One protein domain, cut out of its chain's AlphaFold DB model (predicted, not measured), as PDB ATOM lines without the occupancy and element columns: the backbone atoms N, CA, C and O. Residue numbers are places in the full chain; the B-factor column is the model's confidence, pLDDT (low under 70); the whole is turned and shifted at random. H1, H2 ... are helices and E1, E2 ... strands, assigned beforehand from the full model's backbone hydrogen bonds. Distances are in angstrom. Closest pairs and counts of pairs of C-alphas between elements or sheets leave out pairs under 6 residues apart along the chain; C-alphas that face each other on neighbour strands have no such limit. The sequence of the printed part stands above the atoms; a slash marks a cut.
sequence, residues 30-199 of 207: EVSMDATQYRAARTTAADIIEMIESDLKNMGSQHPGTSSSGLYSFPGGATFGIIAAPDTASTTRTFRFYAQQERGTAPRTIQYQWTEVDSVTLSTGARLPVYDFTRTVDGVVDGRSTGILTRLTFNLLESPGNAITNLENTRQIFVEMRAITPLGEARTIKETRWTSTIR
ATOM      1  N   GLU A  30      43.280 167.511 137.210       78.62
ATOM      2  CA  GLU A  30      44.285 168.518 136.838       78.62
ATOM      3  C   GLU A  30      44.369 169.642 137.884       78.62
ATOM      4  O   GLU A  30      45.431 169.895 138.448       78.62
ATOM      5  N   VAL A  31      43.228 170.234 138.257       76.12
ATOM      6  CA  VAL A  31      43.181 171.304 139.273       76.12
ATOM      7  C   VAL A  31      43.694 170.825 140.638       76.12
ATOM      8  O   VAL A  31      44.364 171.571 141.357       76.12
ATOM      9  N   SER A  32      43.392 169.581 141.018       77.31
ATOM     10  CA  SER A  32      43.870 169.005 142.279       77.31
ATOM     11  C   SER A  32      45.383 168.764 142.268       77.31
ATOM     12  O   SER A  32      46.045 168.961 143.294       77.31
ATOM     13  N   MET A  33      45.940 168.338 141.133       76.81
ATOM     14  CA  MET A  33      47.381 168.147 140.967       76.81
ATOM     15  C   MET A  33      48.121 169.482 141.064       76.81
ATOM     16  O   MET A  33      49.047 169.593 141.870       76.81
ATOM     17  N   ASP A  34      47.644 170.513 140.364       74.56
ATOM     18  CA  ASP A  34      48.217 171.863 140.407       74.56
ATOM     19  C   ASP A  34      48.217 172.438 141.831       74.56
ATOM     20  O   ASP A  34      49.223 172.967 142.316       74.56
ATOM     21  N   ALA A  35      47.101 172.293 142.553       77.75
ATOM     22  CA  ALA A  35      46.992 172.765 143.932       77.75
ATOM     23  C   ALA A  35      47.967 172.041 144.878       77.75
ATOM     24  O   ALA A  35      48.527 172.660 145.789       77.75
ATOM     25  N   THR A  36      48.180 170.740 144.665       82.19
ATOM     26  CA  THR A  36      49.099 169.925 145.471       82.19
ATOM     27  C   THR A  36      50.551 170.315 145.207       82.19
ATOM     28  O   THR A  36      51.306 170.536 146.154       82.19
ATOM     29  N   GLN A  37      50.933 170.479 143.940       77.00
ATOM     30  CA  GLN A  37      52.284 170.888 143.546       77.00
ATOM     31  C   GLN A  37      52.616 172.297 144.036       77.00
ATOM     32  O   GLN A  37      53.679 172.518 144.615       77.00
ATOM     33  N   TYR A  38      51.674 173.236 143.906       79.31
ATOM     34  CA  TYR A  38      51.834 174.583 144.443       79.31
ATOM     35  C   TYR A  38      52.057 174.578 145.963       79.31
ATOM     36  O   TYR A  38      52.924 175.293 146.469       79.31
ATOM     37  N   ARG A  39      51.302 173.755 146.705       81.19
ATOM     38  CA  ARG A  39      51.503 173.598 148.155       81.19
ATOM     39  C   ARG A  39      52.871 173.003 148.475       81.19
ATOM     40  O   ARG A  39      53.544 173.548 149.341       81.19
ATOM     41  N   ALA A  40      53.296 171.960 147.763       81.62
ATOM     42  CA  ALA A  40      54.606 171.343 147.959       81.62
ATOM     43  C   ALA A  40      55.750 172.345 147.725       81.62
ATOM     44  O   ALA A  40      56.606 172.502 148.591       81.62
ATOM     45  N   ALA A  41      55.711 173.101 146.622       80.31
ATOM     46  CA  ALA A  41      56.711 174.129 146.325       80.31
ATOM     47  C   ALA A  41      56.754 175.224 147.403       80.31
ATOM     48  O   ALA A  41      57.830 175.686 147.786       80.31
ATOM     49  N   ARG A  42      55.590 175.622 147.933       85.00
ATOM     50  CA  ARG A  42      55.508 176.593 149.030       85.00
ATOM     51  C   ARG A  42      56.087 176.046 150.336       85.00
ATOM     52  O   ARG A  42      56.752 176.803 151.034       85.00
ATOM     53  N   THR A  43      55.851 174.774 150.652       88.75
ATOM     54  CA  THR A  43      56.462 174.110 151.812       88.75
ATOM     55  C   THR A  43      57.980 174.072 151.670       88.75
ATOM     56  O   THR A  43      58.665 174.581 152.544       88.75
ATOM     57  N   THR A  44      58.513 173.625 150.528       88.12
ATOM     58  CA  THR A  44      59.969 173.615 150.302       88.12
ATOM     59  C   THR A  44      60.577 175.016 150.379       88.12
ATOM     60  O   THR A  44      61.661 175.194 150.927       88.12
ATOM     61  N   ALA A  45      59.892 176.036 149.854       88.06
ATOM     62  CA  ALA A  45      60.340 177.418 149.990       88.06
ATOM     63  C   ALA A  45      60.363 177.872 151.460       88.06
ATOM     64  O   ALA A  45      61.314 178.535 151.863       88.06
ATOM     65  N   ALA A  46      59.355 177.510 152.259       90.44
ATOM     66  CA  ALA A  46      59.326 177.810 153.689       90.44
ATOM     67  C   ALA A  46      60.487 177.133 154.436       90.44
ATOM     68  O   ALA A  46      61.184 177.809 155.185       90.44
ATOM     69  N   ASP A  47      60.771 175.862 154.146       91.62
ATOM     70  CA  ASP A  47      61.882 175.127 154.765       91.62
ATOM     71  C   ASP A  47      63.240 175.790 154.454       91.62
ATOM     72  O   ASP A  47      64.078 175.971 155.339       91.62
ATOM     73  N   ILE A  48      63.451 176.220 153.201       91.75
ATOM     74  CA  ILE A  48      64.662 176.956 152.798       91.75
ATOM     75  C   ILE A  48      64.753 178.297 153.531       91.75
ATOM     76  O   ILE A  48      65.838 178.672 153.976       91.75
ATOM     77  N   ILE A  49      63.637 179.022 153.656       91.50
ATOM     78  CA  ILE A  49      63.583 180.299 154.378       91.50
ATOM     79  C   ILE A  49      63.986 180.099 155.835       91.50
ATOM     80  O   ILE A  49      64.887 180.786 156.306       91.50
ATOM     81  N   GLU A  50      63.356 179.158 156.538       93.19
ATOM     82  CA  GLU A  50      63.628 178.895 157.954       93.19
ATOM     83  C   GLU A  50      65.092 178.511 158.183       93.19
ATOM     84  O   GLU A  50      65.745 179.026 159.095       93.19
ATOM     85  N   MET A  51      65.635 177.673 157.302       93.12
ATOM     86  CA  MET A  51      67.037 177.279 157.310       93.12
ATOM     87  C   MET A  51      67.973 178.480 157.090       93.12
ATOM     88  O   MET A  51      68.903 178.680 157.874       93.12
ATOM     89  N   ILE A  52      67.703 179.327 156.087       91.31
ATOM     90  CA  ILE A  52      68.485 180.546 155.832       91.31
ATOM     91  C   ILE A  52      68.416 181.502 157.022       91.31
ATOM     92  O   ILE A  52      69.446 182.025 157.450       91.31
ATOM     93  N   GLU A  53      67.227 181.735 157.574       91.06
ATOM     94  CA  GLU A  53      67.056 182.618 158.723       91.06
ATOM     95  C   GLU A  53      67.814 182.117 159.951       91.06
ATOM     96  O   GLU A  53      68.463 182.914 160.629       91.06
ATOM     97  N   SER A  54      67.726 180.818 160.242       90.00
ATOM     98  CA  SER A  54      68.418 180.195 161.370       90.00
ATOM     99  C   SER A  54      69.931 180.357 161.245       90.00
ATOM    100  O   SER A  54      70.592 180.835 162.170       90.00
ATOM    101  N   ASP A  55      70.489 180.055 160.075       88.06
ATOM    102  CA  ASP A  55      71.929 180.148 159.868       88.06
ATOM    103  C   ASP A  55      72.430 181.596 159.907       88.06
ATOM    104  O   ASP A  55      73.470 181.877 160.503       88.06
ATOM    105  N   LEU A  56      71.681 182.535 159.320       86.19
ATOM    106  CA  LEU A  56      72.051 183.951 159.327       86.19
ATOM    107  C   LEU A  56      71.938 184.577 160.719       86.19
ATOM    108  O   LEU A  56      72.765 185.416 161.067       86.19
ATOM    109  N   LYS A  57      70.970 184.166 161.548       85.12
ATOM    110  CA  LYS A  57      70.894 184.597 162.958       85.12
ATOM    111  C   LYS A  57      72.140 184.177 163.747       85.12
ATOM    112  O   LYS A  57      72.588 184.930 164.611       85.12
ATOM    113  N   ASN A  58      72.714 183.028 163.397       79.69
ATOM    114  CA  ASN A  58      73.892 182.434 164.034       79.69
ATOM    115  C   ASN A  58      75.228 182.832 163.379       79.69
ATOM    116  O   ASN A  58      76.285 182.318 163.751       79.69
ATOM    117  N   MET A  59      75.200 183.727 162.394       78.56
ATOM    118  CA  MET A  59      76.381 184.143 161.647       78.56
ATOM    119  C   MET A  59      77.274 185.094 162.457       78.56
ATOM    120  O   MET A  59      76.779 185.980 163.153       78.56
ATOM    121  N   GLY A  60      78.595 184.967 162.280       60.59
ATOM    122  CA  GLY A  60      79.586 185.949 162.750       60.59
ATOM    123  C   GLY A  60      80.466 185.498 163.919       60.59
ATOM    124  O   GLY A  60      81.187 186.308 164.494       60.59
ATOM    125  N   SER A  61      80.454 184.214 164.279       53.41
ATOM    126  CA  SER A  61      81.402 183.670 165.253       53.41
ATOM    127  C   SER A  61      82.826 183.670 164.684       53.41
ATOM    128  O   SER A  61      83.065 183.085 163.624       53.41
ATOM    129  N   GLN A  62      83.765 184.310 165.385       52.88
ATOM    130  CA  GLN A  62      85.185 184.361 165.019       52.88
ATOM    131  C   GLN A  62      85.739 182.955 164.748       52.88
ATOM    132  O   GLN A  62      85.507 182.037 165.534       52.88
ATOM    133  N   HIS A  63      86.487 182.783 163.653       45.03
ATOM    134  CA  HIS A  63      87.164 181.518 163.362       45.03
ATOM    135  C   HIS A  63      88.197 181.211 164.467       45.03
ATOM    136  O   HIS A  63      88.981 182.102 164.816       45.03
ATOM    137  N   PRO A  64      88.243 179.988 165.030       44.91
ATOM    138  CA  PRO A  64      89.227 179.645 166.050       44.91
ATOM    139  C   PRO A  64      90.621 179.614 165.413       44.91
ATOM    140  O   PRO A  64      90.944 178.687 164.679       44.91
ATOM    141  N   GLY A  65      91.446 180.634 165.668       46.50
ATOM    142  CA  GLY A  65      92.854 180.646 165.240       46.50
ATOM    143  C   GLY A  65      93.385 181.954 164.653       46.50
ATOM    144  O   GLY A  65      94.594 182.074 164.484       46.50
ATOM    145  N   THR A  66      92.546 182.957 164.375       48.38
ATOM    146  CA  THR A  66      93.005 184.270 163.876       48.38
ATOM    147  C   THR A  66      93.022 185.308 164.998       48.38
ATOM    148  O   THR A  66      92.064 186.050 165.204       48.38
ATOM    149  N   SER A  67      94.124 185.355 165.747       43.38
ATOM    150  CA  SER A  67      94.380 186.330 166.812       43.38
ATOM    151  C   SER A  67      94.949 187.643 166.261       43.38
ATOM    152  O   SER A  67      96.111 187.942 166.500       43.38
ATOM    153  N   SER A  68      94.166 188.405 165.498       41.72
ATOM    154  CA  SER A  68      94.395 189.840 165.227       41.72
ATOM    155  C   SER A  68      93.462 190.293 164.111       41.72
ATOM    156  O   SER A  68      93.665 189.862 162.981       41.72
ATOM    157  N   SER A  69      92.471 191.129 164.443       40.09
ATOM    158  CA  SER A  69      91.758 192.113 163.592       40.09
ATOM    159  C   SER A  69      91.271 191.739 162.182       40.09
ATOM    160  O   SER A  69      90.708 192.584 161.504       40.09
ATOM    161  N   GLY A  70      91.448 190.510 161.731       39.03
ATOM    162  CA  GLY A  70      90.940 189.976 160.489       39.03
ATOM    163  C   GLY A  70      89.952 188.908 160.879       39.03
ATOM    164  O   GLY A  70      90.317 187.753 161.096       39.03
ATOM    165  N   LEU A  71      88.692 189.308 161.005       39.34
ATOM    166  CA  LEU A  71      87.610 188.374 160.795       39.34
ATOM    167  C   LEU A  71      87.894 187.751 159.415       39.34
ATOM    168  O   LEU A  71      87.744 188.411 158.393       39.34
ATOM    169  N   TYR A  72      88.353 186.495 159.434       45.00
ATOM    170  CA  TYR A  72      88.437 185.557 158.313       45.00
ATOM    171  C   TYR A  72      89.678 185.655 157.378       45.00
ATOM    172  O   TYR A  72      89.781 186.530 156.523       45.00
ATOM    173  N   SER A  73      90.581 184.664 157.448       30.92
ATOM    174  CA  SER A  73      91.570 184.365 156.393       30.92
ATOM    175  C   SER A  73      91.461 182.895 155.960       30.92
ATOM    176  O   SER A  73      91.199 182.020 156.785       30.92
ATOM    177  N   PHE A  74      91.631 182.620 154.661       36.94
ATOM    178  CA  PHE A  74      91.750 181.263 154.111       36.94
ATOM    179  C   PHE A  74      93.144 181.079 153.492       36.94
ATOM    180  O   PHE A  74      93.583 181.943 152.726       36.94
ATOM    181  N   PRO A  75      93.835 179.952 153.737       30.69
ATOM    182  CA  PRO A  75      95.026 179.600 152.980       30.69
ATOM    183  C   PRO A  75      94.595 179.107 151.592       30.69
ATOM    184  O   PRO A  75      93.892 178.108 151.475       30.69
ATOM    185  N   GLY A  76      94.997 179.823 150.536       32.09
ATOM    186  CA  GLY A  76      94.776 179.394 149.146       32.09
ATOM    187  C   GLY A  76      93.938 180.320 148.261       32.09
ATOM    188  O   GLY A  76      93.349 179.847 147.297       32.09
ATOM    189  N   GLY A  77      93.869 181.624 148.549       28.56
ATOM    190  CA  GLY A  77      93.322 182.592 147.586       28.56
ATOM    191  C   GLY A  77      91.811 182.498 147.349       28.56
ATOM    192  O   GLY A  77      91.310 183.103 146.406       28.56
ATOM    193  N   ALA A  78      91.072 181.789 148.208       29.73
ATOM    194  CA  ALA A  78      89.622 181.881 148.251       29.73
ATOM    195  C   ALA A  78      89.243 183.245 148.841       29.73
ATOM    196  O   ALA A  78      89.111 183.419 150.052       29.73
ATOM    197  N   THR A  79      89.125 184.227 147.952       28.86
ATOM    198  CA  THR A  79      88.406 185.478 148.165       28.86
ATOM    199  C   THR A  79      87.097 185.162 148.886       28.86
ATOM    200  O   THR A  79      86.448 184.156 148.584       28.86
ATOM    201  N   PHE A  80      86.655 186.030 149.798       35.16
ATOM    202  CA  PHE A  80      85.221 186.131 150.019       35.16
ATOM    203  C   PHE A  80      84.566 186.283 148.656       35.16
ATOM    204  O   PHE A  80      84.678 187.329 148.024       35.16
ATOM    205  N   GLY A  81      83.877 185.242 148.205       30.47
ATOM    206  CA  GLY A  81      82.832 185.393 147.217       30.47
ATOM    207  C   GLY A  81      81.682 186.138 147.880       30.47
ATOM    208  O   GLY A  81      80.622 185.566 148.103       30.47
ATOM    209  N   ILE A  82      81.876 187.418 148.208       34.59
ATOM    210  CA  ILE A  82      80.804 188.355 147.924       34.59
ATOM    211  C   ILE A  82      80.688 188.236 146.417       34.59
ATOM    212  O   ILE A  82      81.580 188.659 145.682       34.59
ATOM    213  N   ILE A  83      79.623 187.604 145.947       35.03
ATOM    214  CA  ILE A  83      79.163 187.891 144.602       35.03
ATOM    215  C   ILE A  83      78.701 189.349 144.667       35.03
ATOM    216  O   ILE A  83      77.557 189.662 144.988       35.03
ATOM    217  N   ALA A  84      79.663 190.255 144.486       30.45
ATOM    218  CA  ALA A  84      79.404 191.605 144.059       30.45
ATOM    219  C   ALA A  84      78.801 191.450 142.671       30.45
ATOM    220  O   ALA A  84      79.512 191.070 141.749       30.45
ATOM    221  N   ALA A  85      77.499 191.724 142.565       31.34
ATOM    222  CA  ALA A  85      76.731 191.650 141.328       31.34
ATOM    223  C   ALA A  85      76.639 190.225 140.741       31.34
ATOM    224  O   ALA A  85      77.515 189.404 140.966       31.34
ATOM    225  N   PRO A  86      75.562 189.876 140.014       36.34
ATOM    226  CA  PRO A  86      75.504 188.606 139.293       36.34
ATOM    227  C   PRO A  86      76.812 188.425 138.523       36.34
ATOM    228  O   PRO A  86      77.129 189.265 137.686       36.34
ATOM    229  N   ASP A  87      77.561 187.364 138.824       37.16
ATOM    230  CA  ASP A  87      78.626 186.923 137.938       37.16
ATOM    231  C   ASP A  87      77.947 186.656 136.594       37.16
ATOM    232  O   ASP A  87      77.164 185.715 136.444       37.16
ATOM    233  N   THR A  88      78.110 187.589 135.661       42.72
ATOM    234  CA  THR A  88      77.369 187.644 134.402       42.72
ATOM    235  C   THR A  88      77.754 186.501 133.461       42.72
ATOM    236  O   THR A  88      77.166 186.389 132.389       42.72
ATOM    237  N   ALA A  89      78.693 185.635 133.865       45.06
ATOM    238  CA  ALA A  89      79.147 184.479 133.102       45.06
ATOM    239  C   ALA A  89      78.958 183.118 133.806       45.06
ATOM    240  O   ALA A  89      79.063 182.090 133.136       45.06
ATOM    241  N   SER A  90      78.668 183.069 135.114       55.59
ATOM    242  CA  SER A  90      78.528 181.798 135.840       55.59
ATOM    243  C   SER A  90      77.063 181.425 136.069       55.59
ATOM    244  O   SER A  90      76.302 182.154 136.711       55.59
ATOM    245  N   THR A  91      76.682 180.226 135.620       69.38
ATOM    246  CA  THR A  91      75.402 179.594 135.978       69.38
ATOM    247  C   THR A  91      75.326 179.265 137.467       69.38
ATOM    248  O   THR A  91      74.233 179.083 137.988       69.38
ATOM    249  N   THR A  92      76.458 179.206 138.177       77.00
ATOM    250  CA  THR A  92      76.532 178.864 139.601       77.00
ATOM    251  C   THR A  92      76.903 180.068 140.452       77.00
ATOM    252  O   THR A  92      77.887 180.759 140.194       77.00
ATOM    253  N   ARG A  93      76.142 180.281 141.521       78.38
ATOM    254  CA  ARG A  93      76.350 181.336 142.508       78.38
ATOM    255  C   ARG A  93      76.519 180.718 143.887       78.38
ATOM    256  O   ARG A  93      75.877 179.718 144.188       78.38
ATOM    257  N   THR A  94      77.359 181.324 144.718       77.75
ATOM    258  CA  THR A  94      77.737 180.783 146.025       77.75
ATOM    259  C   THR A  94      77.745 181.890 147.075       77.75
ATOM    260  O   THR A  94      78.209 182.995 146.807       77.75
ATOM    261  N   PHE A  95      77.267 181.584 148.279       79.19
ATOM    262  CA  PHE A  95      77.373 182.427 149.471       79.19
ATOM    263  C   PHE A  95      77.882 181.578 150.636       79.19
ATOM    264  O   PHE A  95      77.279 180.555 150.951       79.19
ATOM    265  N   ARG A  96      78.993 181.972 151.266       80.19
ATOM    266  CA  ARG A  96      79.644 181.200 152.337       80.19
ATOM    267  C   ARG A  96      79.959 182.085 153.540       80.19
ATOM    268  O   ARG A  96      80.446 183.198 153.367       80.19
ATOM    269  N   PHE A  97      79.727 181.571 154.744       75.56
ATOM    270  CA  PHE A  97      79.990 182.260 156.008       75.56
ATOM    271  C   PHE A  97      80.259 181.268 157.144       75.56
ATOM    272  O   PHE A  97      80.039 180.066 157.006       75.56
ATOM    273  N   TYR A  98      80.724 181.789 158.278       77.38
ATOM    274  CA  TYR A  98      80.858 181.027 159.515       77.38
ATOM    275  C   TYR A  98      79.678 181.292 160.442       77.38
ATOM    276  O   TYR A  98      79.273 182.445 160.630       77.38
ATOM    277  N   ALA A  99      79.167 180.227 161.047       76.69
ATOM    278  CA  ALA A  99      78.104 180.301 162.033       76.69
ATOM    279  C   ALA A  99      78.394 179.406 163.237       76.69
ATOM    280  O   ALA A  99      78.994 178.336 163.112       76.69
ATOM    281  N   GLN A 100      77.916 179.831 164.400       72.50
ATOM    282  CA  GLN A 100      77.971 179.060 165.634       72.50
ATOM    283  C   GLN A 100      76.539 178.798 166.091       72.50
ATOM    284  O   GLN A 100      75.839 179.717 166.500       72.50
ATOM    285  N   GLN A 101      76.100 177.541 165.988       69.94
ATOM    286  CA  GLN A 101      74.734 177.147 166.346       69.94
ATOM    287  C   GLN A 101      74.502 177.165 167.863       69.94
ATOM    288  O   GLN A 101      73.408 177.497 168.309       69.94
ATOM    289  N   GLU A 102      75.530 176.849 168.657       70.50
ATOM    290  CA  GLU A 102      75.447 176.814 170.115       70.50
ATOM    291  C   GLU A 102      76.642 177.525 170.754       70.50
ATOM    292  O   GLU A 102      77.791 177.411 170.321       70.50
ATOM    293  N   ARG A 103      76.384 178.270 171.833       67.44
ATOM    294  CA  ARG A 103      77.444 178.982 172.547       67.44
ATOM    295  C   ARG A 103      78.456 177.978 173.101       67.44
ATOM    296  O   ARG A 103      78.116 177.147 173.933       67.44
ATOM    297  N   GLY A 104      79.711 178.108 172.679       64.50
ATOM    298  CA  GLY A 104      80.805 177.237 173.117       64.50
ATOM    299  C   GLY A 104      81.129 176.093 172.154       64.50
ATOM    300  O   GLY A 104      82.138 175.423 172.360       64.50
ATOM    301  N   THR A 105      80.359 175.894 171.079       69.88
ATOM    302  CA  THR A 105      80.748 174.964 170.008       69.88
ATOM    303  C   THR A 105      81.700 175.628 169.022       69.88
ATOM    304  O   THR A 105      81.666 176.845 168.838       69.88
ATOM    305  N   ALA A 106      82.527 174.831 168.344       74.19
ATOM    306  CA  ALA A 106      83.335 175.337 167.241       74.19
ATOM    307  C   ALA A 106      82.427 175.929 166.137       74.19
ATOM    308  O   ALA A 106      81.392 175.331 165.821       74.19
ATOM    309  N   PRO A 107      82.792 177.084 165.554       74.19
ATOM    310  CA  PRO A 107      82.149 177.611 164.357       74.19
ATOM    311  C   PRO A 107      82.182 176.603 163.213       74.19
ATOM    312  O   PRO A 107      83.207 175.962 162.981       74.19
ATOM    313  N   ARG A 108      81.080 176.518 162.473       80.50
ATOM    314  CA  ARG A 108      80.957 175.712 161.257       80.50
ATOM    315  C   ARG A 108      80.945 176.599 160.025       80.50
ATOM    316  O   ARG A 108      80.494 177.744 160.073       80.50
ATOM    317  N   THR A 109      81.425 176.057 158.914       82.94
ATOM    318  CA  THR A 109      81.383 176.709 157.605       82.94
ATOM    319  C   THR A 109      80.068 176.373 156.928       82.94
ATOM    320  O   THR A 109      79.827 175.217 156.595       82.94
ATOM    321  N   ILE A 110      79.232 177.373 156.680       84.75
ATOM    322  CA  ILE A 110      77.980 177.217 155.940       84.75
ATOM    323  C   ILE A 110      78.177 177.784 154.543       84.75
ATOM    324  O   ILE A 110      78.665 178.902 154.382       84.75
ATOM    325  N   GLN A 111      77.798 177.018 153.527       85.88
ATOM    326  CA  GLN A 111      77.801 177.449 152.138       85.88
ATOM    327  C   GLN A 111      76.464 177.142 151.477       85.88
ATOM    328  O   GLN A 111      76.041 175.990 151.404       85.88
ATOM    329  N   TYR A 112      75.864 178.174 150.900       88.06
ATOM    330  CA  TYR A 112      74.805 178.070 149.914       88.06
ATOM    331  C   TYR A 112      75.393 178.133 148.519       88.06
ATOM    332  O   TYR A 112      76.253 178.962 148.238       88.06
ATOM    333  N   GLN A 113      74.891 177.285 147.640       88.00
ATOM    334  CA  GLN A 113      75.187 177.294 146.224       88.00
ATOM    335  C   GLN A 113      73.874 177.175 145.468       88.00
ATOM    336  O   GLN A 113      73.040 176.341 145.814       88.00
ATOM    337  N   TRP A 114      73.684 177.991 144.441       87.50
ATOM    338  CA  TRP A 114      72.560 177.845 143.537       87.50
ATOM    339  C   TRP A 114      73.006 177.916 142.084       87.50
ATOM    340  O   TRP A 114      73.740 178.824 141.691       87.50
ATOM    341  N   THR A 115      72.589 176.926 141.304       87.75
ATOM    342  CA  THR A 115      73.036 176.708 139.926       87.75
ATOM    343  C   THR A 115      71.840 176.750 138.994       87.75
ATOM    344  O   THR A 115      70.848 176.075 139.243       87.75
ATOM    345  N   GLU A 116      71.921 177.557 137.942       86.69
ATOM    346  CA  GLU A 116      70.893 177.651 136.912       86.69
ATOM    347  C   GLU A 116      70.794 176.310 136.185       86.69
ATOM    348  O   GLU A 116      71.787 175.816 135.649       86.69
ATOM    349  N   VAL A 117      69.605 175.717 136.210       88.19
ATOM    350  CA  VAL A 117      69.319 174.412 135.601       88.19
ATOM    351  C   VAL A 117      68.354 174.521 134.433       88.19
ATOM    352  O   VAL A 117      68.434 173.722 133.505       88.19
ATOM    353  N   ASP A 118      67.454 175.501 134.464       86.94
ATOM    354  CA  ASP A 118      66.444 175.699 133.430       86.94
ATOM    355  C   ASP A 118      65.935 177.149 133.447       86.94
ATOM    356  O   ASP A 118      66.460 178.019 134.142       86.94
ATOM    357  N   SER A 119      64.885 177.422 132.687       84.56
ATOM    358  CA  SER A 119      64.175 178.685 132.665       84.56
ATOM    359  C   SER A 119      62.684 178.460 132.457       84.56
ATOM    360  O   SER A 119      62.278 177.653 131.626       84.56
ATOM    361  N   VAL A 120      61.864 179.238 133.147       81.56
ATOM    362  CA  VAL A 120      60.413 179.227 133.007       81.56
ATOM    363  C   VAL A 120      59.939 180.471 132.266       81.56
ATOM    364  O   VAL A 120      60.524 181.545 132.410       81.56
ATOM    365  N   THR A 121      58.843 180.368 131.521       82.31
ATOM    366  CA  THR A 121      58.142 181.538 130.976       82.31
ATOM    367  C   THR A 121      56.898 181.800 131.812       82.31
ATOM    368  O   THR A 121      56.034 180.937 131.935       82.31
ATOM    369  N   LEU A 122      56.812 182.992 132.401       76.00
ATOM    370  CA  LEU A 122      55.642 183.432 133.152       76.00
ATOM    371  C   LEU A 122      54.462 183.737 132.221       76.00
ATOM    372  O   LEU A 122      54.638 184.015 131.035       76.00
ATOM    373  N   SER A 123      53.257 183.828 132.790       72.31
ATOM    374  CA  SER A 123      52.051 184.271 132.071       72.31
ATOM    375  C   SER A 123      52.171 185.681 131.475       72.31
ATOM    376  O   SER A 123      51.470 186.010 130.522       72.31
ATOM    377  N   THR A 124      53.088 186.503 131.995       78.06
ATOM    378  CA  THR A 124      53.439 187.828 131.460       78.06
ATOM    379  C   THR A 124      54.325 187.771 130.210       78.06
ATOM    380  O   THR A 124      54.613 188.813 129.628       78.06
ATOM    381  N   GLY A 125      54.801 186.585 129.815       77.31
ATOM    382  CA  GLY A 125      55.784 186.385 128.748       77.31
ATOM    383  C   GLY A 125      57.240 186.577 129.192       77.31
ATOM    384  O   GLY A 125      58.152 186.363 128.397       77.31
ATOM    385  N   ALA A 126      57.486 186.955 130.451       80.00
ATOM    386  CA  ALA A 126      58.840 187.090 130.979       80.00
ATOM    387  C   ALA A 126      59.483 185.714 131.203       80.00
ATOM    388  O   ALA A 126      58.901 184.859 131.873       80.00
ATOM    389  N   ARG A 127      60.700 185.523 130.686       83.25
ATOM    390  CA  ARG A 127      61.514 184.331 130.939       83.25
ATOM    391  C   ARG A 127      62.343 184.536 132.206       83.25
ATOM    392  O   ARG A 127      63.097 185.504 132.290       83.25
ATOM    393  N   LEU A 128      62.197 183.644 133.179       82.62
ATOM    394  CA  LEU A 128      62.960 183.646 134.424       82.62
ATOM    395  C   LEU A 128      63.857 182.409 134.495       82.62
ATOM    396  O   LEU A 128      63.377 181.319 134.193       82.62
ATOM    397  N   PRO A 129      65.125 182.548 134.910       85.12
ATOM    398  CA  PRO A 129      65.968 181.397 135.199       85.12
ATOM    399  C   PRO A 129      65.432 180.633 136.412       85.12
ATOM    400  O   PRO A 129      64.793 181.207 137.295       85.12
ATOM    401  N   VAL A 130      65.707 179.337 136.438       86.81
ATOM    402  CA  VAL A 130      65.358 178.410 137.506       86.81
ATOM    403  C   VAL A 130      66.646 177.793 138.035       86.81
ATOM    404  O   VAL A 130      67.476 177.310 137.265       86.81
ATOM    405  N   TYR A 131      66.803 177.806 139.353       88.06
ATOM    406  CA  TYR A 131      68.003 177.388 140.054       88.06
ATOM    407  C   TYR A 131      67.741 176.158 140.928       88.06
ATOM    408  O   TYR A 131      66.769 176.110 141.693       88.06
ATOM    409  N   ASP A 132      68.666 175.205 140.864       90.56
ATOM    410  CA  ASP A 132      68.886 174.225 141.923       90.56
ATOM    411  C   ASP A 132      69.591 174.911 143.086       90.56
ATOM    412  O   ASP A 132      70.450 175.761 142.877       90.56
ATOM    413  N   PHE A 133      69.262 174.522 144.312       91.44
ATOM    414  CA  PHE A 133      69.844 175.060 145.532       91.44
ATOM    415  C   PHE A 133      70.465 173.944 146.353       91.44
ATOM    416  O   PHE A 133      69.865 172.890 146.540       91.44
ATOM    417  N   THR A 134      71.665 174.180 146.866       93.81
ATOM    418  CA  THR A 134      72.389 173.259 147.734       93.81
ATOM    419  C   THR A 134      72.981 174.026 148.905       93.81
ATOM    420  O   THR A 134      73.662 175.034 148.728       93.81
ATOM    421  N   ARG A 135      72.743 173.521 150.109       93.62
ATOM    422  CA  ARG A 135      73.395 173.943 151.340       93.62
ATOM    423  C   ARG A 135      74.412 172.888 151.751       93.62
ATOM    424  O   ARG A 135      74.110 171.696 151.773       93.62
ATOM    425  N   THR A 136      75.598 173.343 152.120       91.31
ATOM    426  CA  THR A 136      76.663 172.516 152.687       91.31
ATOM    427  C   THR A 136      77.111 173.082 154.027       91.31
ATOM    428  O   THR A 136      77.233 174.298 154.175       91.31
ATOM    429  N   VAL A 137      77.348 172.201 154.996       90.19
ATOM    430  CA  VAL A 137      77.902 172.509 156.317       90.19
ATOM    431  C   VAL A 137      79.199 171.731 156.457       90.19
ATOM    432  O   VAL A 137      79.205 170.510 156.329       90.19
ATOM    433  N   ASP A 138      80.309 172.440 156.640       86.38
ATOM    434  CA  ASP A 138      81.661 171.867 156.695       86.38
ATOM    435  C   ASP A 138      81.975 170.955 155.489       86.38
ATOM    436  O   ASP A 138      82.657 169.940 155.592       86.38
ATOM    437  N   GLY A 139      81.443 171.324 154.317       84.88
ATOM    438  CA  GLY A 139      81.600 170.582 153.063       84.88
ATOM    439  C   GLY A 139      80.639 169.401 152.878       84.88
ATOM    440  O   GLY A 139      80.613 168.818 151.797       84.88
ATOM    441  N   VAL A 140      79.816 169.071 153.876       90.94
ATOM    442  CA  VAL A 140      78.795 168.017 153.790       90.94
ATOM    443  C   VAL A 140      77.462 168.620 153.361       90.94
ATOM    444  O   VAL A 140      77.045 169.642 153.895       90.94
ATOM    445  N   VAL A 141      76.780 168.008 152.391       92.94
ATOM    446  CA  VAL A 141      75.454 168.464 151.940       92.94
ATOM    447  C   VAL A 141      74.426 168.246 153.049       92.94
ATOM    448  O   VAL A 141      74.230 167.118 153.486       92.94
ATOM    449  N   ASP A 142      73.762 169.326 153.461       90.56
ATOM    450  CA  ASP A 142      72.785 169.344 154.566       90.56
ATOM    451  C   ASP A 142      71.450 169.995 154.153       90.56
ATOM    452  O   ASP A 142      70.581 170.281 154.968       90.56
ATOM    453  N   GLY A 143      71.273 170.281 152.863       89.12
ATOM    454  CA  GLY A 143      70.015 170.781 152.319       89.12
ATOM    455  C   GLY A 143      70.078 170.872 150.804       89.12
ATOM    456  O   GLY A 143      71.095 171.281 150.243       89.12
ATOM    457  N   ARG A 144      69.002 170.482 150.122       91.12
ATOM    458  CA  ARG A 144      68.911 170.579 148.666       91.12
ATOM    459  C   ARG A 144      67.492 170.898 148.236       91.12
ATOM    460  O   ARG A 144      66.533 170.416 148.827       91.12
ATOM    461  N   SER A 145      67.379 171.673 147.171       87.56
ATOM    462  CA  SER A 145      66.142 171.864 146.439       87.56
ATOM    463  C   SER A 145      66.418 171.869 144.943       87.56
ATOM    464  O   SER A 145      67.482 172.313 144.508       87.56
ATOM    465  N   THR A 146      65.481 171.337 144.166       84.69
ATOM    466  CA  THR A 146      65.628 171.186 142.719       84.69
ATOM    467  C   THR A 146      64.608 172.034 141.989       84.69
ATOM    468  O   THR A 146      63.408 171.861 142.197       84.69
ATOM    469  N   GLY A 147      65.075 172.905 141.103       82.19
ATOM    470  CA  GLY A 147      64.224 173.527 140.098       82.19
ATOM    471  C   GLY A 147      63.097 174.433 140.609       82.19
ATOM    472  O   GLY A 147      62.119 174.617 139.890       82.19
ATOM    473  N   ILE A 148      63.174 174.985 141.827       85.38
ATOM    474  CA  ILE A 148      62.108 175.861 142.358       85.38
ATOM    475  C   ILE A 148      62.517 177.323 142.499       85.38
ATOM    476  O   ILE A 148      61.644 178.183 142.531       85.38
ATOM    477  N   LEU A 149      63.805 177.644 142.635       87.31
ATOM    478  CA  LEU A 149      64.224 179.019 142.912       87.31
ATOM    479  C   LEU A 149      64.337 179.809 141.612       87.31
ATOM    480  O   LEU A 149      64.993 179.364 140.686       87.31
ATOM    481  N   THR A 150      63.766 181.010 141.550       86.44
ATOM    482  CA  THR A 150      63.963 181.947 140.425       86.44
ATOM    483  C   THR A 150      64.910 183.082 140.768       86.44
ATOM    484  O   THR A 150      65.488 183.728 139.893       86.44
ATOM    485  N   ARG A 151      65.074 183.361 142.062       85.25
ATOM    486  CA  ARG A 151      66.015 184.354 142.564       85.25
ATOM    487  C   ARG A 151      66.393 184.021 143.995       85.25
ATOM    488  O   ARG A 151      65.522 183.760 144.819       85.25
ATOM    489  N   LEU A 152      67.681 184.114 144.287       84.69
ATOM    490  CA  LEU A 152      68.208 184.176 145.639       84.69
ATOM    491  C   LEU A 152      69.338 185.206 145.648       84.69
ATOM    492  O   LEU A 152      70.277 185.103 144.854       84.69
ATOM    493  N   THR A 153      69.209 186.215 146.504       83.00
ATOM    494  CA  THR A 153      70.163 187.322 146.611       83.00
ATOM    495  C   THR A 153      70.440 187.617 148.076       83.00
ATOM    496  O   THR A 153      69.506 187.701 148.870       83.00
ATOM    497  N   PHE A 154      71.713 187.836 148.401       80.88
ATOM    498  CA  PHE A 154      72.171 188.307 149.702       80.88
ATOM    499  C   PHE A 154      72.827 189.674 149.513       80.88
ATOM    500  O   PHE A 154      73.810 189.791 148.785       80.88
ATOM    501  N   ASN A 155      72.284 190.700 150.160       81.62
ATOM    502  CA  ASN A 155      72.831 192.049 150.169       81.62
ATOM    503  C   ASN A 155      73.341 192.363 151.573       81.62
ATOM    504  O   ASN A 155      72.589 192.293 152.546       81.62
ATOM    505  N   LEU A 156      74.614 192.730 151.672       80.62
ATOM    506  CA  LEU A 156      75.215 193.182 152.920       80.62
ATOM    507  C   LEU A 156      74.882 194.660 153.120       80.62
ATOM    508  O   LEU A 156      74.999 195.458 152.190       80.62
ATOM    509  N   LEU A 157      74.450 195.018 154.321       79.12
ATOM    510  CA  LEU A 157      74.012 196.364 154.662       79.12
ATOM    511  C   LEU A 157      74.773 196.872 155.895       79.12
ATOM    512  O   LEU A 157      74.900 196.165 156.900       79.12
ATOM    513  N   GLU A 158      75.232 198.121 155.844       80.75
ATOM    514  CA  GLU A 158      75.736 198.839 157.029       80.75
ATOM    515  C   GLU A 158      74.576 199.354 157.888       80.75
ATOM    516  O   GLU A 158      74.556 199.235 159.111       80.75
ATOM    517  N   SER A 159      73.577 199.916 157.216       80.12
ATOM    518  CA  SER A 159      72.360 200.479 157.785       80.12
ATOM    519  C   SER A 159      71.193 200.218 156.823       80.12
ATOM    520  O   SER A 159      71.425 199.841 155.668       80.12
ATOM    521  N   PRO A 160      69.927 200.360 157.263       79.12
ATOM    522  CA  PRO A 160      68.776 200.090 156.407       79.12
ATOM    523  C   PRO A 160      68.845 200.881 155.093       79.12
ATOM    524  O   PRO A 160      68.853 202.108 155.098       79.12
ATOM    525  N   GLY A 161      68.899 200.169 153.965       73.31
ATOM    526  CA  GLY A 161      68.984 200.766 152.628       73.31
ATOM    527  C   GLY A 161      70.391 201.155 152.161       73.31
ATOM    528  O   GLY A 161      70.540 201.496 150.990       73.31
ATOM    529  N   ASN A 162      71.422 201.058 153.010       78.69
ATOM    530  CA  ASN A 162      72.811 201.309 152.620       78.69
ATOM    531  C   ASN A 162      73.538 199.991 152.322       78.69
ATOM    532  O   ASN A 162      74.097 199.358 153.223       78.69
ATOM    533  N   ALA A 163      73.485 199.561 151.060       74.81
ATOM    534  CA  ALA A 163      74.181 198.365 150.604       74.81
ATOM    535  C   ALA A 163      75.685 198.612 150.495       74.81
ATOM    536  O   ALA A 163      76.128 199.594 149.903       74.81
ATOM    537  N   ILE A 164      76.463 197.688 151.046       71.19
ATOM    538  CA  ILE A 164      77.916 197.768 151.085       71.19
ATOM    539  C   ILE A 164      78.532 196.484 150.541       71.19
ATOM    540  O   ILE A 164      77.925 195.416 150.545       71.19
ATOM    541  N   THR A 165      79.779 196.586 150.101       66.44
ATOM    542  CA  THR A 165      80.613 195.435 149.740       66.44
ATOM    543  C   THR A 165      81.664 195.134 150.807       66.44
ATOM    544  O   THR A 165      82.331 194.111 150.723       66.44
ATOM    545  N   ASN A 166      81.824 195.996 151.816       62.84
ATOM    546  CA  ASN A 166      82.770 195.762 152.903       62.84
ATOM    547  C   ASN A 166      82.117 194.949 154.034       62.84
ATOM    548  O   ASN A 166      81.141 195.376 154.648       62.84
ATOM    549  N   LEU A 167      82.695 193.790 154.344       63.56
ATOM    550  CA  LEU A 167      82.236 192.908 155.417       63.56
ATOM    551  C   LEU A 167      82.440 193.505 156.814       63.56
ATOM    552  O   LEU A 167      81.603 193.293 157.686       63.56
ATOM    553  N   GLU A 168      83.497 194.290 157.028       65.94
ATOM    554  CA  GLU A 168      83.835 194.861 158.345       65.94
ATOM    555  C   GLU A 168      82.759 195.836 158.850       65.94
ATOM    556  O   GLU A 168      82.454 195.919 160.044       65.94
ATOM    557  N   ASN A 169      82.109 196.522 157.912       70.06
ATOM    558  CA  ASN A 169      81.036 197.472 158.195       70.06
ATOM    559  C   ASN A 169      79.649 196.828 158.100       70.06
ATOM    560  O   ASN A 169      78.643 197.504 158.300       70.06
ATOM    561  N   THR A 170      79.563 195.526 157.810       73.44
ATOM    562  CA  THR A 170      78.269 194.851 157.706       73.44
ATOM    563  C   THR A 170      77.638 194.757 159.087       73.44
ATOM    564  O   THR A 170      78.248 194.286 160.048       73.44
ATOM    565  N   ARG A 171      76.393 195.218 159.191       78.38
ATOM    566  CA  ARG A 171      75.571 195.114 160.405       78.38
ATOM    567  C   ARG A 171      74.286 194.351 160.150       78.38
ATOM    568  O   ARG A 171      73.727 193.786 161.084       78.38
ATOM    569  N   GLN A 172      73.800 194.349 158.915       83.88
ATOM    570  CA  GLN A 172      72.566 193.690 158.519       83.88
ATOM    571  C   GLN A 172      72.779 192.941 157.204       83.88
ATOM    572  O   GLN A 172      73.621 193.312 156.389       83.88
ATOM    573  N   ILE A 173      71.999 191.891 156.989       83.44
ATOM    574  CA  ILE A 173      71.931 191.170 155.722       83.44
ATOM    575  C   ILE A 173      70.488 191.202 155.253       83.44
ATOM    576  O   ILE A 173      69.595 190.729 155.954       83.44
ATOM    577  N   PHE A 174      70.268 191.744 154.063       84.56
ATOM    578  CA  PHE A 174      69.005 191.616 153.358       84.56
ATOM    579  C   PHE A 174      69.053 190.396 152.447       84.56
ATOM    580  O   PHE A 174      69.967 190.249 151.636       84.56
ATOM    581  N   VAL A 175      68.051 189.537 152.562       85.88
ATOM    582  CA  VAL A 175      67.879 188.363 151.716       85.88
ATOM    583  C   VAL A 175      66.593 188.517 150.927       85.88
ATOM    584  O   VAL A 175      65.546 188.830 151.489       85.88
ATOM    585  N   GLU A 176      66.671 188.272 149.626       86.56
ATOM    586  CA  GLU A 176      65.510 188.137 148.752       86.56
ATOM    587  C   GLU A 176      65.509 186.729 148.168       86.56
ATOM    588  O   GLU A 176      66.476 186.324 147.522       86.56
ATOM    589  N   MET A 177      64.403 186.012 148.350       88.75
ATOM    590  CA  MET A 177      64.159 184.730 147.708       88.75
ATOM    591  C   MET A 177      62.865 184.790 146.906       88.75
ATOM    592  O   MET A 177      61.833 185.289 147.365       88.75
ATOM    593  N   ARG A 178      62.911 184.241 145.699       88.19
ATOM    594  CA  ARG A 178      61.737 184.006 144.872       88.19
ATOM    595  C   ARG A 178      61.731 182.562 144.415       88.19
ATOM    596  O   ARG A 178      62.769 182.037 144.009       88.19
ATOM    597  N   ALA A 179      60.567 181.938 144.509       87.75
ATOM    598  CA  ALA A 179      60.373 180.543 144.169       87.75
ATOM    599  C   ALA A 179      59.103 180.351 143.341       87.75
ATOM    600  O   ALA A 179      58.113 181.065 143.513       87.75
ATOM    601  N   ILE A 180      59.120 179.362 142.463       85.75
ATOM    602  CA  ILE A 180      58.004 178.944 141.621       85.75
ATOM    603  C   ILE A 180      57.772 177.443 141.787       85.75
ATOM    604  O   ILE A 180      58.658 176.706 142.214       85.75
ATOM    605  N   THR A 181      56.588 176.981 141.394       81.88
ATOM    606  CA  THR A 181      56.403 175.569 141.051       81.88
ATOM    607  C   THR A 181      56.826 175.380 139.589       81.88
ATOM    608  O   THR A 181      56.247 176.039 138.724       81.88
ATOM    609  N   PRO A 182      57.831 174.534 139.285       66.50
ATOM    610  CA  PRO A 182      58.232 174.254 137.903       66.50
ATOM    611  C   PRO A 182      57.191 173.411 137.154       66.50
ATOM    612  O   PRO A 182      57.272 173.259 135.939       66.50
ATOM    613  N   LEU A 183      56.216 172.855 137.879       65.88
ATOM    614  CA  LEU A 183      55.143 172.032 137.345       65.88
ATOM    615  C   LEU A 183      53.848 172.858 137.318       65.88
ATOM    616  O   LEU A 183      53.440 173.426 138.336       65.88
ATOM    617  N   GLY A 184      53.269 172.976 136.122       59.12
ATOM    618  CA  GLY A 184      52.047 173.723 135.816       59.12
ATOM    619  C   GLY A 184      52.038 174.180 134.353       59.12
ATOM    620  O   GLY A 184      53.097 174.341 133.743       59.12
ATOM    621  N   GLU A 185      50.859 174.397 133.761       58.16
ATOM    622  CA  GLU A 185      50.788 175.072 132.459       58.16
ATOM    623  C   GLU A 185      51.488 176.439 132.550       58.16
ATOM    624  O   GLU A 185      51.326 177.175 133.527       58.16
ATOM    625  N   ALA A 186      52.209 176.835 131.493       53.91
ATOM    626  CA  ALA A 186      52.937 178.112 131.397       53.91
ATOM    627  C   ALA A 186      52.079 179.370 131.697       53.91
ATOM    628  O   ALA A 186      52.588 180.484 131.800       53.91
ATOM    629  N   ARG A 187      50.757 179.211 131.833       48.19
ATOM    630  CA  ARG A 187      49.774 180.270 132.073       48.19
ATOM    631  C   ARG A 187      49.398 180.478 133.548       48.19
ATOM    632  O   ARG A 187      48.752 181.485 133.832       48.19
ATOM    633  N   THR A 188      49.807 179.617 134.488       58.69
ATOM    634  CA  THR A 188      49.342 179.667 135.899       58.69
ATOM    635  C   THR A 188      50.448 179.669 136.960       58.69
ATOM    636  O   THR A 188      50.157 179.578 138.155       58.69
ATOM    637  N   ILE A 189      51.711 179.851 136.573       66.31
ATOM    638  CA  ILE A 189      52.835 179.828 137.518       66.31
ATOM    639  C   ILE A 189      52.827 181.095 138.383       66.31
ATOM    640  O   ILE A 189      53.127 182.198 137.922       66.31
ATOM    641  N   LYS A 190      52.464 180.937 139.661       72.75
ATOM    642  CA  LYS A 190      52.525 182.001 140.670       72.75
ATOM    643  C   LYS A 190      53.863 181.959 141.396       72.75
ATOM    644  O   LYS A 190      54.216 180.953 142.003       72.75
ATOM    645  N   GLU A 191      54.571 183.082 141.367       79.62
ATOM    646  CA  GLU A 191      55.823 183.268 142.096       79.62
ATOM    647  C   GLU A 191      55.542 183.560 143.578       79.62
ATOM    648  O   GLU A 191      54.794 184.480 143.919       79.62
ATOM    649  N   THR A 192      56.161 182.785 144.463       84.62
ATOM    650  CA  THR A 192      56.235 183.065 145.899       84.62
ATOM    651  C   THR A 192      57.446 183.948 146.150       84.62
ATOM    652  O   THR A 192      58.548 183.635 145.701       84.62
ATOM    653  N   ARG A 193      57.251 185.056 146.864       90.19
ATOM    654  CA  ARG A 193      58.310 186.015 147.189       90.19
ATOM    655  C   ARG A 193      58.474 186.115 148.693       90.19
ATOM    656  O   ARG A 193      57.485 186.246 149.409       90.19
ATOM    657  N   TRP A 194      59.720 186.101 149.139       92.62
ATOM    658  CA  TRP A 194      60.100 186.354 150.517       92.62
ATOM    659  C   TRP A 194      61.289 187.305 150.554       92.62
ATOM    660  O   TRP A 194      62.216 187.210 149.747       92.62
ATOM    661  N   THR A 195      61.241 188.233 151.497       92.00
ATOM    662  CA  THR A 195      62.324 189.171 151.770       92.00
ATOM    663  C   THR A 195      62.478 189.311 153.270       92.00
ATOM    664  O   THR A 195      61.473 189.473 153.962       92.00
ATOM    665  N   SER A 196      63.711 189.306 153.760       91.62
ATOM    666  CA  SER A 196      63.999 189.496 155.181       91.62
ATOM    667  C   SER A 196      65.277 190.298 155.367       91.62
ATOM    668  O   SER A 196      66.217 190.168 154.587       91.62
ATOM    669  N   THR A 197      65.306 191.126 156.407       90.12
ATOM    670  CA  THR A 197      66.511 191.833 156.848       90.12
ATOM    671  C   THR A 197      66.884 191.300 158.217       90.12
ATOM    672  O   THR A 197      66.148 191.486 159.185       90.12
ATOM    673  N   ILE A 198      68.032 190.641 158.301       87.69
ATOM    674  CA  ILE A 198      68.507 189.980 159.513       87.69
ATOM    675  C   ILE A 198      69.688 190.766 160.064       87.69
ATOM    676  O   ILE A 198      70.571 191.189 159.319       87.69
ATOM    677  N   ARG A 199      69.707 190.953 161.385       85.44
ATOM    678  CA  ARG A 199      70.834 191.517 162.133       85.44
ATOM    679  C   ARG A 199      71.466 190.403 162.974       85.44
ATOM    680  O   ARG A 199      70.949 190.120 164.053       85.44
TER     681      ARG A 199
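What this domain is: This is residues 30 to 199 of the 207 residues of an uncharacterized protein of Longibacter salinarum (UniProt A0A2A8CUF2). One long helix, H1, packs on a twisted sheet of six strands that folds back on itself, E1 and E2 partly facing E4, E5 and E6, with E3 as the hinge. A loop, residues 58 to 91, leads from H1 to E1, and its residues 74 to 79 stick out. The printed part has 170 residues, mixed in class, with one named helix and then six named strands, in the sheet order E1 - E2 - E3 - E4 - E5 - E6, all antiparallel. It is compact, with a radius of gyration of the C-alphas of 17.6 A, and elongated, spanning 61 by 32 by 31 A.

Where its parts are: H1, residues 30 to 57, is 40.6 A long from C-alpha 30 at (44.285, 168.518, 136.838). E1 is residues 92 to 99. E2, residues 108 to 121, is 38.4 A long and bends by 58 degrees at residue 118. E3 is residues 127 to 137, 32.4 A. E4, residues 140 to 159, is 33.3 A long and bends by 118 degrees at residue 147. E5 is residues 172 to 179. E6, residues 192 to 198, ends at C-alpha 198 at (68.507, 189.980, 159.513).

How they stand to each other: H1 is on the sheet; the closest C-alphas of H1 and E5, Ala 45 and Ala 179, are 6.6 A apart. Every O i to N i+4 pair of H1 is within hydrogen-bond range. The strands form a meander, each the antiparallel neighbour of the one before. Within hydrogen-bond range are N 95 and O 112 of E1 and E2, 2.8 A, and N 113 and O 134 of E2 and E3, 2.8 A. E4 is staggered: residues 140 to 149 pair with E3, with N 133 and O 145 at 2.8 A, and residues 149 to 157 with E5, with N 155 and O 174 at 2.8 A. N 175 and O 196 of E5 and E6 are 2.8 A apart. E1 and E6, the edge strands, are apart.

The domain as a whole: The C-alphas farthest apart, of Glu 30 and Ser 68, are 61.4 A apart. The printed part has no cut. The links H1 to E1, E4 to E5 and E5 to E6 are long. The mean pLDDT of the printed part is 73.6; 48 residues are under 70, among them residues 60 to 91 and 182 to 189.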